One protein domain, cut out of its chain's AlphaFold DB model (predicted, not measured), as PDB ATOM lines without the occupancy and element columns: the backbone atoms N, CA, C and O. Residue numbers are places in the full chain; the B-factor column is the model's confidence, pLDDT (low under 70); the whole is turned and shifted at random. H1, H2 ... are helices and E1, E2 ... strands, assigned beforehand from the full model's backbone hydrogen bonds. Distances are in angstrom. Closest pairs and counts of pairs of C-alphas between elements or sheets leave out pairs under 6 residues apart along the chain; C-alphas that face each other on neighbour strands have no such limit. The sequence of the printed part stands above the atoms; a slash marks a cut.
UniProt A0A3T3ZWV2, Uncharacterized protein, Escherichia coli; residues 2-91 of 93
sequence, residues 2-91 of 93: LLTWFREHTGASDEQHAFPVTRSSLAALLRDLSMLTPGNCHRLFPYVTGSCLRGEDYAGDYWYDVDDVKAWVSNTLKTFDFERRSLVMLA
ATOM      1  N   LEU A   2     144.252 108.469 152.383       60.53
ATOM      2  CA  LEU A   2     143.181 107.457 152.283       60.53
ATOM      3  C   LEU A   2     142.710 106.975 153.663       60.53
ATOM      4  O   LEU A   2     141.523 106.798 153.897       60.53
ATOM      5  N   LEU A   3     143.654 106.838 154.597       59.09
ATOM      6  CA  LEU A   3     143.394 106.403 155.966       59.09
ATOM      7  C   LEU A   3     142.506 107.385 156.747       59.09
ATOM      8  O   LEU A   3     141.634 106.958 157.493       59.09
ATOM      9  N   THR A   4     142.708 108.691 156.555       63.06
ATOM     10  CA  THR A   4     141.893 109.741 157.185       63.06
ATOM     11  C   THR A   4     140.460 109.684 156.669       63.06
ATOM     12  O   THR A   4     139.533 109.603 157.468       63.06
ATOM     13  N   TRP A   5     140.289 109.604 155.343       69.44
ATOM     14  CA  TRP A   5     138.978 109.413 154.720       69.44
ATOM     15  C   TRP A   5     138.291 108.147 155.248       69.44
ATOM     16  O   TRP A   5     137.118 108.179 155.615       69.44
ATOM     17  N   PHE A   6     139.037 107.043 155.356       66.88
ATOM     18  CA  PHE A   6     138.505 105.773 155.846       66.88
ATOM     19  C   PHE A   6     138.039 105.879 157.300       66.88
ATOM     20  O   PHE A   6     136.935 105.452 157.613       66.88
ATOM     21  N   ARG A   7     138.820 106.524 158.176       66.50
ATOM     22  CA  ARG A   7     138.436 106.778 159.575       66.50
ATOM     23  C   ARG A   7     137.124 107.529 159.693       66.50
ATOM     24  O   ARG A   7     136.244 107.090 160.432       66.50
ATOM     25  N   GLU A   8     136.975 108.601 158.924       72.81
ATOM     26  CA  GLU A   8     135.759 109.415 158.918       72.81
ATOM     27  C   GLU A   8     134.536 108.638 158.406       72.81
ATOM     28  O   GLU A   8     133.428 108.848 158.895       72.81
ATOM     29  N   HIS A   9     134.731 107.704 157.469       68.56
ATOM     30  CA  HIS A   9     133.639 106.979 156.812       68.56
ATOM     31  C   HIS A   9     133.337 105.592 157.398       68.56
ATOM     32  O   HIS A   9     132.282 105.027 157.102       68.56
ATOM     33  N   THR A  10     134.231 105.018 158.209       63.16
ATOM     34  CA  THR A  10     134.045 103.687 158.816       63.16
ATOM     35  C   THR A  10     134.104 103.684 160.341       63.16
ATOM     36  O   THR A  10     133.917 102.626 160.935       63.16
ATOM     37  N   GLY A  11     134.367 104.826 160.987       62.06
ATOM     38  CA  GLY A  11     134.501 104.912 162.447       62.06
ATOM     39  C   GLY A  11     135.750 104.211 162.996       62.06
ATOM     40  O   GLY A  11     135.762 103.777 164.144       62.06
ATOM     41  N   ALA A  12     136.783 104.059 162.165       58.78
ATOM     42  CA  ALA A  12     138.032 103.384 162.510       58.78
ATOM     43  C   ALA A  12     138.878 104.180 163.533       58.78
ATOM     44  O   ALA A  12     139.026 105.394 163.388       58.78
ATOM     45  N   SER A  13     139.473 103.504 164.533       61.16
ATOM     46  CA  SER A  13     140.403 104.095 165.522       61.16
ATOM     47  C   SER A  13     141.850 103.610 165.339       61.16
ATOM     48  O   SER A  13     142.083 102.573 164.726       61.16
ATOM     49  N   ASP A  14     142.829 104.338 165.893       58.66
ATOM     50  CA  ASP A  14     144.264 103.993 165.824       58.66
ATOM     51  C   ASP A  14     144.633 102.645 166.481       58.66
ATOM     52  O   ASP A  14     145.662 102.062 166.150       58.66
ATOM     53  N   GLU A  15     143.800 102.121 167.383       58.75
ATOM     54  CA  GLU A  15     144.061 100.855 168.089       58.75
ATOM     55  C   GLU A  15     143.649  99.622 167.267       58.75
ATOM     56  O   GLU A  15     144.173  98.519 167.452       58.75
ATOM     57  N   GLN A  16     142.721  99.792 166.324       58.97
ATOM     58  CA  GLN A  16     142.241  98.705 165.479       58.97
ATOM     59  C   GLN A  16     143.135  98.576 164.248       58.97
ATOM     60  O   GLN A  16     143.237  99.480 163.437       58.97
ATOM     61  N   HIS A  17     143.787  97.427 164.091       65.25
ATOM     62  CA  HIS A  17     144.648  97.162 162.930       65.25
ATOM     63  C   HIS A  17     143.860  96.600 161.739       65.25
ATOM     64  O   HIS A  17     144.359  96.578 160.617       65.25
ATOM     65  N   ALA A  18     142.627  96.149 161.989       69.81
ATOM     66  CA  ALA A  18     141.701  95.621 161.001       69.81
ATOM     67  C   ALA A  18     140.392  96.413 161.054       69.81
ATOM     68  O   ALA A  18     139.739  96.467 162.096       69.81
ATOM     69  N   PHE A  19     139.996  96.988 159.924       74.62
ATOM     70  CA  PHE A  19     138.793  97.807 159.816       74.62
ATOM     71  C   PHE A  19     137.744  97.103 158.964       74.62
ATOM     72  O   PHE A  19     138.056  96.738 157.826       74.62
ATOM     73  N   PRO A  20     136.509  96.910 159.458       79.88
ATOM     74  CA  PRO A  20     135.449  96.329 158.655       79.88
ATOM     75  C   PRO A  20     135.108  97.256 157.491       79.88
ATOM     76  O   PRO A  20     134.813  98.439 157.660       79.88
ATOM     77  N   VAL A  21     135.133  96.689 156.293       84.69
ATOM     78  CA  VAL A  21     134.812  97.383 155.057       84.69
ATOM     79  C   VAL A  21     133.439  96.931 154.599       84.69
ATOM     80  O   VAL A  21     133.239  95.791 154.179       84.69
ATOM     81  N   THR A  22     132.474  97.842 154.668       88.88
ATOM     82  CA  THR A  22     131.120  97.563 154.192       88.88
ATOM     83  C   THR A  22     130.996  97.841 152.697       88.88
ATOM     84  O   THR A  22     131.756  98.625 152.118       88.88
ATOM     85  N   ARG A  23     129.970  97.255 152.071       90.25
ATOM     86  CA  ARG A  23     129.584  97.589 150.694       90.25
ATOM     87  C   ARG A  23     129.369  99.096 150.520       90.25
ATOM     88  O   ARG A  23     129.810  99.665 149.526       90.25
ATOM     89  N   SER A  24     128.724  99.741 151.492       88.25
ATOM     90  CA  SER A  24     128.465 101.185 151.477       88.25
ATOM     91  C   SER A  24     129.758 101.997 151.533       88.25
ATOM     92  O   SER A  24     129.903 102.957 150.780       88.25
ATOM     93  N   SER A  25     130.721 101.576 152.358       86.75
ATOM     94  CA  SER A  25     132.042 102.206 152.450       86.75
ATOM     95  C   SER A  25     132.789 102.129 151.113       86.75
ATOM     96  O   SER A  25     133.307 103.135 150.642       86.75
ATOM     97  N   LEU A  26     132.777 100.970 150.443       89.56
ATOM     98  CA  LEU A  26     133.390 100.825 149.116       89.56
ATOM     99  C   LEU A  26     132.666 101.618 148.026       89.56
ATOM    100  O   LEU A  26     133.314 102.184 147.151       89.56
ATOM    101  N   ALA A  27     131.335 101.686 148.068       90.00
ATOM    102  CA  ALA A  27     130.569 102.484 147.114       90.00
ATOM    103  C   ALA A  27     130.864 103.987 147.263       90.00
ATOM    104  O   ALA A  27     131.025 104.682 146.259       90.00
ATOM    105  N   ALA A  28     130.985 104.475 148.503       88.25
ATOM    106  CA  ALA A  28     131.410 105.842 148.784       88.25
ATOM    107  C   ALA A  28     132.842 106.094 148.290       88.25
ATOM    108  O   ALA A  28     133.073 107.080 147.595       88.25
ATOM    109  N   LEU A  29     133.767 105.162 148.546       87.69
ATOM    110  CA  LEU A  29     135.151 105.266 148.084       87.69
ATOM    111  C   LEU A  29     135.227 105.351 146.556       87.69
ATOM    112  O   LEU A  29     135.904 106.222 146.022       87.69
ATOM    113  N   LEU A  30     134.500 104.492 145.835       89.31
ATOM    114  CA  LEU A  30     134.487 104.517 144.371       89.31
ATOM    115  C   LEU A  30     133.954 105.842 143.822       89.31
ATOM    116  O   LEU A  30     134.510 106.377 142.860       89.31
ATOM    117  N   ARG A  31     132.883 106.372 144.421       88.31
ATOM    118  CA  ARG A  31     132.318 107.672 144.045       88.31
ATOM    119  C   ARG A  31     133.354 108.777 144.234       88.31
ATOM    120  O   ARG A  31     133.574 109.560 143.316       88.31
ATOM    121  N   ASP A  32     134.005 108.808 145.389       86.06
ATOM    122  CA  ASP A  32     134.949 109.866 145.735       86.06
ATOM    123  C   ASP A  32     136.218 109.782 144.871       86.06
ATOM    124  O   ASP A  32     136.659 110.798 144.335       86.06
ATOM    125  N   LEU A  33     136.724 108.570 144.599       87.00
ATOM    126  CA  LEU A  33     137.818 108.340 143.648       87.00
ATOM    127  C   LEU A  33     137.446 108.742 142.213       87.00
ATOM    128  O   LEU A  33     138.293 109.234 141.471       87.00
ATOM    129  N   SER A  34     136.193 108.544 141.798       86.50
ATOM    130  CA  SER A  34     135.725 108.916 140.451       86.50
ATOM    131  C   SER A  34     135.583 110.428 140.265       86.50
ATOM    132  O   SER A  34     135.602 110.906 139.134       86.50
ATOM    133  N   MET A  35     135.456 111.182 141.359       85.56
ATOM    134  CA  MET A  35     135.436 112.645 141.343       85.56
ATOM    135  C   MET A  35     136.836 113.260 141.436       85.56
ATOM    136  O   MET A  35     136.956 114.484 141.347       85.56
ATOM    137  N   LEU A  36     137.890 112.456 141.628       83.88
ATOM    138  CA  LEU A  36     139.248 112.978 141.717       83.88
ATOM    139  C   LEU A  36     139.701 113.582 140.393       83.88
ATOM    140  O   LEU A  36     139.579 112.995 139.321       83.88
ATOM    141  N   THR A  37     140.283 114.764 140.508       79.31
ATOM    142  CA  THR A  37     140.940 115.506 139.443       79.31
ATOM    143  C   THR A  37     142.255 116.066 139.983       79.31
ATOM    144  O   THR A  37     142.378 116.286 141.196       79.31
ATOM    145  N   PRO A  38     143.222 116.389 139.110       75.19
ATOM    146  CA  PRO A  38     144.439 117.080 139.527       75.19
ATOM    147  C   PRO A  38     144.173 118.366 140.327       75.19
ATOM    148  O   PRO A  38     144.926 118.694 141.232       75.19
ATOM    149  N   GLY A  39     143.056 119.059 140.077       73.94
ATOM    150  CA  GLY A  39     142.707 120.289 140.793       73.94
ATOM    151  C   GLY A  39     142.074 120.098 142.179       73.94
ATOM    152  O   GLY A  39     142.070 121.042 142.967       73.94
ATOM    153  N   ASN A  40     141.514 118.924 142.500       77.56
ATOM    154  CA  ASN A  40     140.797 118.696 143.768       77.56
ATOM    155  C   ASN A  40     141.408 117.605 144.662       77.56
ATOM    156  O   ASN A  40     141.007 117.489 145.821       77.56
ATOM    157  N   CYS A  41     142.382 116.846 144.159       73.75
ATOM    158  CA  CYS A  41     143.041 115.763 144.887       73.75
ATOM    159  C   CYS A  41     143.612 116.225 146.238       73.75
ATOM    160  O   CYS A  41     143.328 115.595 147.255       73.75
ATOM    161  N   HIS A  42     144.257 117.396 146.290       70.00
ATOM    162  CA  HIS A  42     144.767 117.989 147.535       70.00
ATOM    163  C   HIS A  42     143.678 118.277 148.583       70.00
ATOM    164  O   HIS A  42     143.973 118.307 149.775       70.00
ATOM    165  N   ARG A  43     142.427 118.517 148.164       68.81
ATOM    166  CA  ARG A  43     141.302 118.782 149.078       68.81
ATOM    167  C   ARG A  43     140.664 117.499 149.595       68.81
ATOM    168  O   ARG A  43     140.258 117.461 150.749       68.81
ATOM    169  N   LEU A  44     140.545 116.487 148.738       67.00
ATOM    170  CA  LEU A  44     139.867 115.229 149.064       67.00
ATOM    171  C   LEU A  44     140.794 114.229 149.765       67.00
ATOM    172  O   LEU A  44     140.356 113.502 150.649       67.00
ATOM    173  N   PHE A  45     142.078 114.220 149.409       68.50
ATOM    174  CA  PHE A  45     143.092 113.357 150.008       68.50
ATOM    175  C   PHE A  45     144.340 114.167 150.367       68.50
ATOM    176  O   PHE A  45     145.399 113.938 149.778       68.50
ATOM    177  N   PRO A  46     144.249 115.093 151.340       62.00
ATOM    178  CA  PRO A  46     145.371 115.940 151.714       62.00
ATOM    179  C   PRO A  46     146.579 115.106 152.149       62.00
ATOM    180  O   PRO A  46     146.452 114.059 152.805       62.00
ATOM    181  N   TYR A  47     147.768 115.588 151.788       60.09
ATOM    182  CA  TYR A  47     149.014 115.056 152.316       60.09
ATOM    183  C   TYR A  47     149.017 115.185 153.835       60.09
ATOM    184  O   TYR A  47     148.624 116.208 154.397       60.09
ATOM    185  N   VAL A  48     149.484 114.134 154.502       57.75
ATOM    186  CA  VAL A  48     149.777 114.211 155.930       57.75
ATOM    187  C   VAL A  48     151.163 114.826 156.051       57.75
ATOM    188  O   VAL A  48     152.148 114.243 155.593       57.75
ATOM    189  N   THR A  49     151.232 116.021 156.628       48.19
ATOM    190  CA  THR A  49     152.485 116.716 156.926       48.19
ATOM    191  C   THR A  49     153.404 115.793 157.729       48.19
ATOM    192  O   THR A  49     153.003 115.265 158.762       48.19
ATOM    193  N   GLY A  50     154.631 115.569 157.243       47.50
ATOM    194  CA  GLY A  50     155.611 114.679 157.885       47.50
ATOM    195  C   GLY A  50     155.634 113.230 157.379       47.50
ATOM    196  O   GLY A  50     156.428 112.437 157.878       47.50
ATOM    197  N   SER A  51     154.824 112.865 156.377       52.34
ATOM    198  CA  SER A  51     154.962 111.566 155.707       52.34
ATOM    199  C   SER A  51     156.258 111.504 154.883       52.34
ATOM    200  O   SER A  51     156.513 112.366 154.043       52.34
ATOM    201  N   CYS A  52     157.066 110.460 155.096       49.38
ATOM    202  CA  CYS A  52     158.285 110.183 154.324       49.38
ATOM    203  C   CYS A  52     158.021 109.809 152.851       49.38
ATOM    204  O   CYS A  52     158.973 109.682 152.081       49.38
ATOM    205  N   LEU A  53     156.755 109.637 152.447       49.31
ATOM    206  CA  LEU A  53     156.355 109.392 151.061       49.31
ATOM    207  C   LEU A  53     156.424 110.712 150.284       49.31
ATOM    208  O   LEU A  53     155.429 111.387 150.029       49.31
ATOM    209  N   ARG A  54     157.664 111.112 149.994       44.50
ATOM    210  CA  ARG A  54     158.019 112.299 149.225       44.50
ATOM    211  C   ARG A  54     157.545 112.163 147.781       44.50
ATOM    212  O   ARG A  54     158.160 111.469 146.982       44.50
ATOM    213  N   GLY A  55     156.519 112.931 147.462       49.41
ATOM    214  CA  GLY A  55     156.207 113.414 146.128       49.41
ATOM    215  C   GLY A  55     155.282 114.602 146.320       49.41
ATOM    216  O   GLY A  55     154.106 114.402 146.595       49.41
ATOM    217  N   GLU A  56     155.825 115.822 146.294       52.75
ATOM    218  CA  GLU A  56     155.046 117.064 146.463       52.75
ATOM    219  C   GLU A  56     154.051 117.299 145.313       52.75
ATOM    220  O   GLU A  56     153.131 118.098 145.457       52.75
ATOM    221  N   ASP A  57     154.168 116.526 144.234       55.28
ATOM    222  CA  ASP A  57     153.225 116.481 143.130       55.28
ATOM    223  C   ASP A  57     152.557 115.107 143.067       55.28
ATOM    224  O   ASP A  57     153.226 114.071 143.132       55.28
ATOM    225  N   TYR A  58     151.235 115.089 142.881       60.38
ATOM    226  CA  TYR A  58     150.511 113.909 142.405       60.38
ATOM    227  C   TYR A  58     150.978 113.591 140.976       60.38
ATOM    228  O   TYR A  58     150.341 113.971 139.990       60.38
ATOM    229  N   ALA A  59     152.148 112.960 140.873       64.50
ATOM    230  CA  ALA A  59     152.798 112.592 139.624       64.50
ATOM    231  C   ALA A  59     151.971 111.552 138.851       64.50
ATOM    232  O   ALA A  59     150.992 111.010 139.363       64.50
ATOM    233  N   GLY A  60     152.370 111.247 137.612       65.50
ATOM    234  CA  GLY A  60     151.674 110.255 136.778       65.50
ATOM    235  C   GLY A  60     151.422 108.923 137.499       65.50
ATOM    236  O   GLY A  60     150.319 108.393 137.420       65.50
ATOM    237  N   ASP A  61     152.399 108.464 138.287       70.12
ATOM    238  CA  ASP A  61     152.352 107.221 139.072       70.12
ATOM    239  C   ASP A  61     151.197 107.186 140.086       70.12
ATOM    240  O   ASP A  61     150.544 106.160 140.243       70.12
ATOM    241  N   TYR A  62     150.842 108.331 140.677       74.25
ATOM    242  CA  TYR A  62     149.695 108.427 141.583       74.25
ATOM    243  C   TYR A  62     148.369 108.101 140.885       74.25
ATOM    244  O   TYR A  62     147.481 107.489 141.475       74.25
ATOM    245  N   TRP A  63     148.208 108.523 139.629       80.06
ATOM    246  CA  TRP A  63     146.964 108.293 138.896       80.06
ATOM    247  C   TRP A  63     146.816 106.833 138.469       80.06
ATOM    248  O   TRP A  63     145.691 106.334 138.465       80.06
ATOM    249  N   TYR A  64     147.928 106.138 138.209       80.38
ATOM    250  CA  TYR A  64     147.914 104.686 138.018       80.38
ATOM    251  C   TYR A  64     147.442 103.968 139.287       80.38
ATOM    252  O   TYR A  64     146.521 103.158 139.208       80.38
ATOM    253  N   ASP A  65     147.962 104.342 140.462       79.81
ATOM    254  CA  ASP A  65     147.505 103.777 141.739       79.81
ATOM    255  C   ASP A  65     146.009 104.045 141.982       79.81
ATOM    256  O   ASP A  65     145.263 103.166 142.422       79.81
ATOM    257  N   VAL A  66     145.533 105.259 141.680       83.69
ATOM    258  CA  VAL A  66     144.108 105.611 141.803       83.69
ATOM    259  C   VAL A  66     143.240 104.734 140.901       83.69
ATOM    260  O   VAL A  66     142.182 104.273 141.339       83.69
ATOM    261  N   ASP A  67     143.654 104.502 139.659       85.38
ATOM    262  CA  ASP A  67     142.891 103.692 138.713       85.38
ATOM    263  C   ASP A  67     142.922 102.197 139.067       85.38
ATOM    264  O   ASP A  67     141.875 101.542 138.999       85.38
ATOM    265  N   ASP A  68     144.044 101.681 139.570       85.44
ATOM    266  CA  ASP A  68     144.144 100.320 140.107       85.44
ATOM    267  C   ASP A  68     143.213 100.122 141.309       85.44
ATOM    268  O   ASP A  68     142.451  99.147 141.374       85.44
ATOM    269  N   VAL A  69     143.185 101.082 142.240       87.31
ATOM    270  CA  VAL A  69     142.264 101.044 143.382       87.31
ATOM    271  C   VAL A  69     140.812 101.116 142.905       87.31
ATOM    272  O   VAL A  69     139.985 100.332 143.374       87.31
ATOM    273  N   LYS A  70     140.466 101.980 141.939       88.81
ATOM    274  CA  LYS A  70     139.105 102.019 141.364       88.81
ATOM    275  C   LYS A  70     138.711 100.678 140.754       88.81
ATOM    276  O   LYS A  70     137.589 100.214 140.986       88.81
ATOM    277  N   ALA A  71     139.604 100.056 139.987       89.88
ATOM    278  CA  ALA A  71     139.363  98.759 139.368       89.88
ATOM    279  C   ALA A  71     139.118  97.682 140.434       89.88
ATOM    280  O   ALA A  71     138.125  96.948 140.358       89.88
ATOM    281  N   TRP A  72     139.950  97.648 141.478       91.94
ATOM    282  CA  TRP A  72     139.784  96.736 142.606       91.94
ATOM    283  C   TRP A  72     138.461  96.960 143.354       91.94
ATOM    284  O   TRP A  72     137.716  95.999 143.575       91.94
ATOM    285  N   VAL A  73     138.118  98.210 143.693       91.25
ATOM    286  CA  VAL A  73     136.862  98.548 144.385       91.25
ATOM    287  C   VAL A  73     135.660  98.157 143.527       91.25
ATOM    288  O   VAL A  73     134.731  97.506 144.015       91.25
ATOM    289  N   SER A  74     135.672  98.500 142.234       92.00
ATOM    290  CA  SER A  74     134.578  98.166 141.324       92.00
ATOM    291  C   SER A  74     134.397  96.657 141.178       92.00
ATOM    292  O   SER A  74     133.255  96.192 141.143       92.00
ATOM    293  N   ASN A  75     135.487  95.894 141.086       93.56
ATOM    294  CA  ASN A  75     135.417  94.443 140.971       93.56
ATOM    295  C   ASN A  75     134.910  93.801 142.270       93.56
ATOM    296  O   ASN A  75     134.022  92.948 142.239       93.56
ATOM    297  N   THR A  76     135.406  94.264 143.417       91.62
ATOM    298  CA  THR A  76     134.983  93.798 144.744       91.62
ATOM    299  C   THR A  76     133.492  94.044 144.966       91.62
ATOM    300  O   THR A  76     132.773  93.132 145.358       91.62
ATOM    301  N   LEU A  77     132.976  95.226 144.616       91.94
ATOM    302  CA  LEU A  77     131.542  95.532 144.712       91.94
ATOM    303  C   LEU A  77     130.648  94.605 143.868       91.94
ATOM    304  O   LEU A  77     129.488  94.394 144.223       91.94
ATOM    305  N   LYS A  78     131.166  94.077 142.751       92.81
ATOM    306  CA  LYS A  78     130.434  93.171 141.849       92.81
ATOM    307  C   LYS A  78     130.492  91.711 142.289       92.81
ATOM    308  O   LYS A  78     129.543  90.976 142.044       92.81
ATOM    309  N   THR A  79     131.611  91.288 142.871       94.00
ATOM    310  CA  THR A  79     131.936  89.862 143.049       94.00
ATOM    311  C   THR A  79     131.944  89.408 144.501       94.00
ATOM    312  O   THR A  79     131.780  88.218 144.764       94.00
ATOM    313  N   PHE A  80     132.126  90.325 145.452       92.75
ATOM    314  CA  PHE A  80     132.212  89.985 146.864       92.75
ATOM    315  C   PHE A  80     130.824  89.842 147.494       92.75
ATOM    316  O   PHE A  80     129.946  90.694 147.335       92.75
ATOM    317  N   ASP A  81     130.643  88.762 148.247       91.94
ATOM    318  CA  ASP A  81     129.419  88.475 148.990       91.94
ATOM    319  C   ASP A  81     129.476  89.130 150.378       91.94
ATOM    320  O   ASP A  81     129.952  88.538 151.346       91.94
ATOM    321  N   PHE A  82     128.991  90.371 150.460       89.50
ATOM    322  CA  PHE A  82     128.932  91.142 151.707       89.50
ATOM    323  C   PHE A  82     127.878  90.637 152.701       89.50
ATOM    324  O   PHE A  82     127.890  91.072 153.849       89.50
ATOM    325  N   GLU A  83     126.951  89.767 152.287       89.44
ATOM    326  CA  GLU A  83     125.939  89.212 153.193       89.44
ATOM    327  C   GLU A  83     126.509  88.049 154.003       89.44
ATOM    328  O   GLU A  83     126.157  87.861 155.166       89.44
ATOM    329  N   ARG A  84     127.405  87.266 153.389       90.56
ATOM    330  CA  ARG A  84     127.967  86.053 154.001       90.56
ATOM    331  C   ARG A  84     129.414  86.187 154.442       90.56
ATOM    332  O   ARG A  84     129.907  85.306 155.146       90.56
ATOM    333  N   ARG A  85     130.127  87.226 154.000       90.06
ATOM    334  CA  ARG A  85     131.554  87.407 154.284       90.06
ATOM    335  C   ARG A  85     131.852  88.831 154.727       90.06
ATOM    336  O   ARG A  85     131.305  89.795 154.202       90.06
ATOM    337  N   SER A  86     132.795  88.942 155.654       86.62
ATOM    338  CA  SER A  86     133.326  90.222 156.110       86.62
ATOM    339  C   SER A  86     134.594  90.553 155.339       86.62
ATOM    340  O   SER A  86     135.542  89.766 155.329       86.62
ATOM    341  N   LEU A  87     134.618  91.724 154.706       86.75
ATOM    342  CA  LEU A  87     135.838  92.302 154.163       86.75
ATOM    343  C   LEU A  87     136.472  93.184 155.236       86.75
ATOM    344  O   LEU A  87     135.779  93.976 155.875       86.75
ATOM    345  N   VAL A  88     137.779  93.052 155.436       83.19
ATOM    346  CA  VAL A  88     138.533  93.879 156.378       83.19
ATOM    347  C   VAL A  88     139.738  94.494 155.683       83.19
ATOM    348  O   VAL A  88     140.392  93.838 154.875       83.19
ATOM    349  N   MET A  89     140.024  95.753 155.994       76.44
ATOM    350  CA  MET A  89     141.243  96.430 155.574       76.44
ATOM    351  C   MET A  89     142.246  96.365 156.716       76.44
ATOM    352  O   MET A  89     141.920  96.751 157.837       76.44
ATOM    353  N   LEU A  90     143.452  95.883 156.428       70.31
ATOM    354  CA  LEU A  90     144.546  95.851 157.388       70.31
ATOM    355  C   LEU A  90     145.430  97.077 157.178       70.31
ATOM    356  O   LEU A  90     145.955  97.274 156.084       70.31
ATOM    357  N   ALA A  91     145.596  97.888 158.220       64.44
ATOM    358  CA  ALA A  91     146.637  98.906 158.240       64.44
ATOM    359  C   ALA A  91     147.919  98.272 158.788       64.44
ATOM    360  O   ALA A  91     147.977  97.877 159.951       64.44
TER     361      ALA A  91
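AT A GLANCE: This is residues 2 to 91 of the 93 residues of an uncharacterized protein of Escherichia coli (UniProt A0A3T3ZWV2). Two helices, H2 and the longer H4, pack side by side and run opposite ways; a short ribbon of two antiparallel strands, E1 and E2, lies toward the end where H2 begins and H4 ends, with H1 near E1 and the beginning of H2. Toward the other end lie the small helix H3 and a long loop back to H4, of which residues 49 to 54 stick out. The printed part has 90 residues, with four named helices and two named strands in the order H1, E1, H2, H3, H4, E2, and its class is mostly helix. The whole is compact, with a radius of gyration of the C-alphas of 14.0 A and spans of 42 by 30 by 17 A.

HOW THE PARTS SIT: Start with H1, residues 2 to 10, and E1, residues 18 to 21: their closest C-alphas, those of Thr 10 and Val 21, are 7.4 A apart. Look next at H2, residues 23 to 34, joined to E1 by a tight link. H1 and H2 are close but not clearly touching, at a steep tilt of 40 degrees, opposite ways; their closest C-alphas are those of His 9 and Ser 25, 6.7 A apart. H3, residues 41 to 44, is apart from H2, but only just, the closest C-alphas being 8.0 A apart. H4, residues 60 to 79, touches H2 at a shallow tilt of 32 degrees, opposite ways; their closest C-alphas are those of Leu 30 and Lys 70, 6.1 A apart. At the far end of the printed part find E2, residues 87 to 90, the antiparallel neighbour of E1 at 143 degrees. There N 19 and O 89 are within hydrogen-bond range at 2.8 A, and so are N 89 and O 19 at 2.9 A. In H1, H2 and H4 every O i to N i+4 pair is within hydrogen-bond range; H3 is too short for such a pair.

IN THESE COORDINATES: Find C-alpha 2 at (143.181, 107.457, 152.283); from there H1 runs 11.8 A to Thr 10. E1 runs 9.3 A from Ala 18 to Val 21, and H2 16.5 A from Arg 23 to Ser 34. H3 covers 5.3 A from Cys 41 to Leu 44. Find C-alpha 60 at (151.674, 110.255, 136.778), from which H4 runs 29.1 A to Thr 79. E2 runs 9.9 A from Leu 87 to C-alpha 90 at (144.546, 95.851, 157.388).

THE WHOLE: The two C-alphas farthest apart, those of Glu 56 and Arg 84, are 41.9 A apart. The printed part has no cut, and the one long link is H3 to H4, 15 residues. The mean pLDDT of the printed part is 75.2; look for values under 70 at residues 2 to 7, 9 to 18, 43 to 60 and 91.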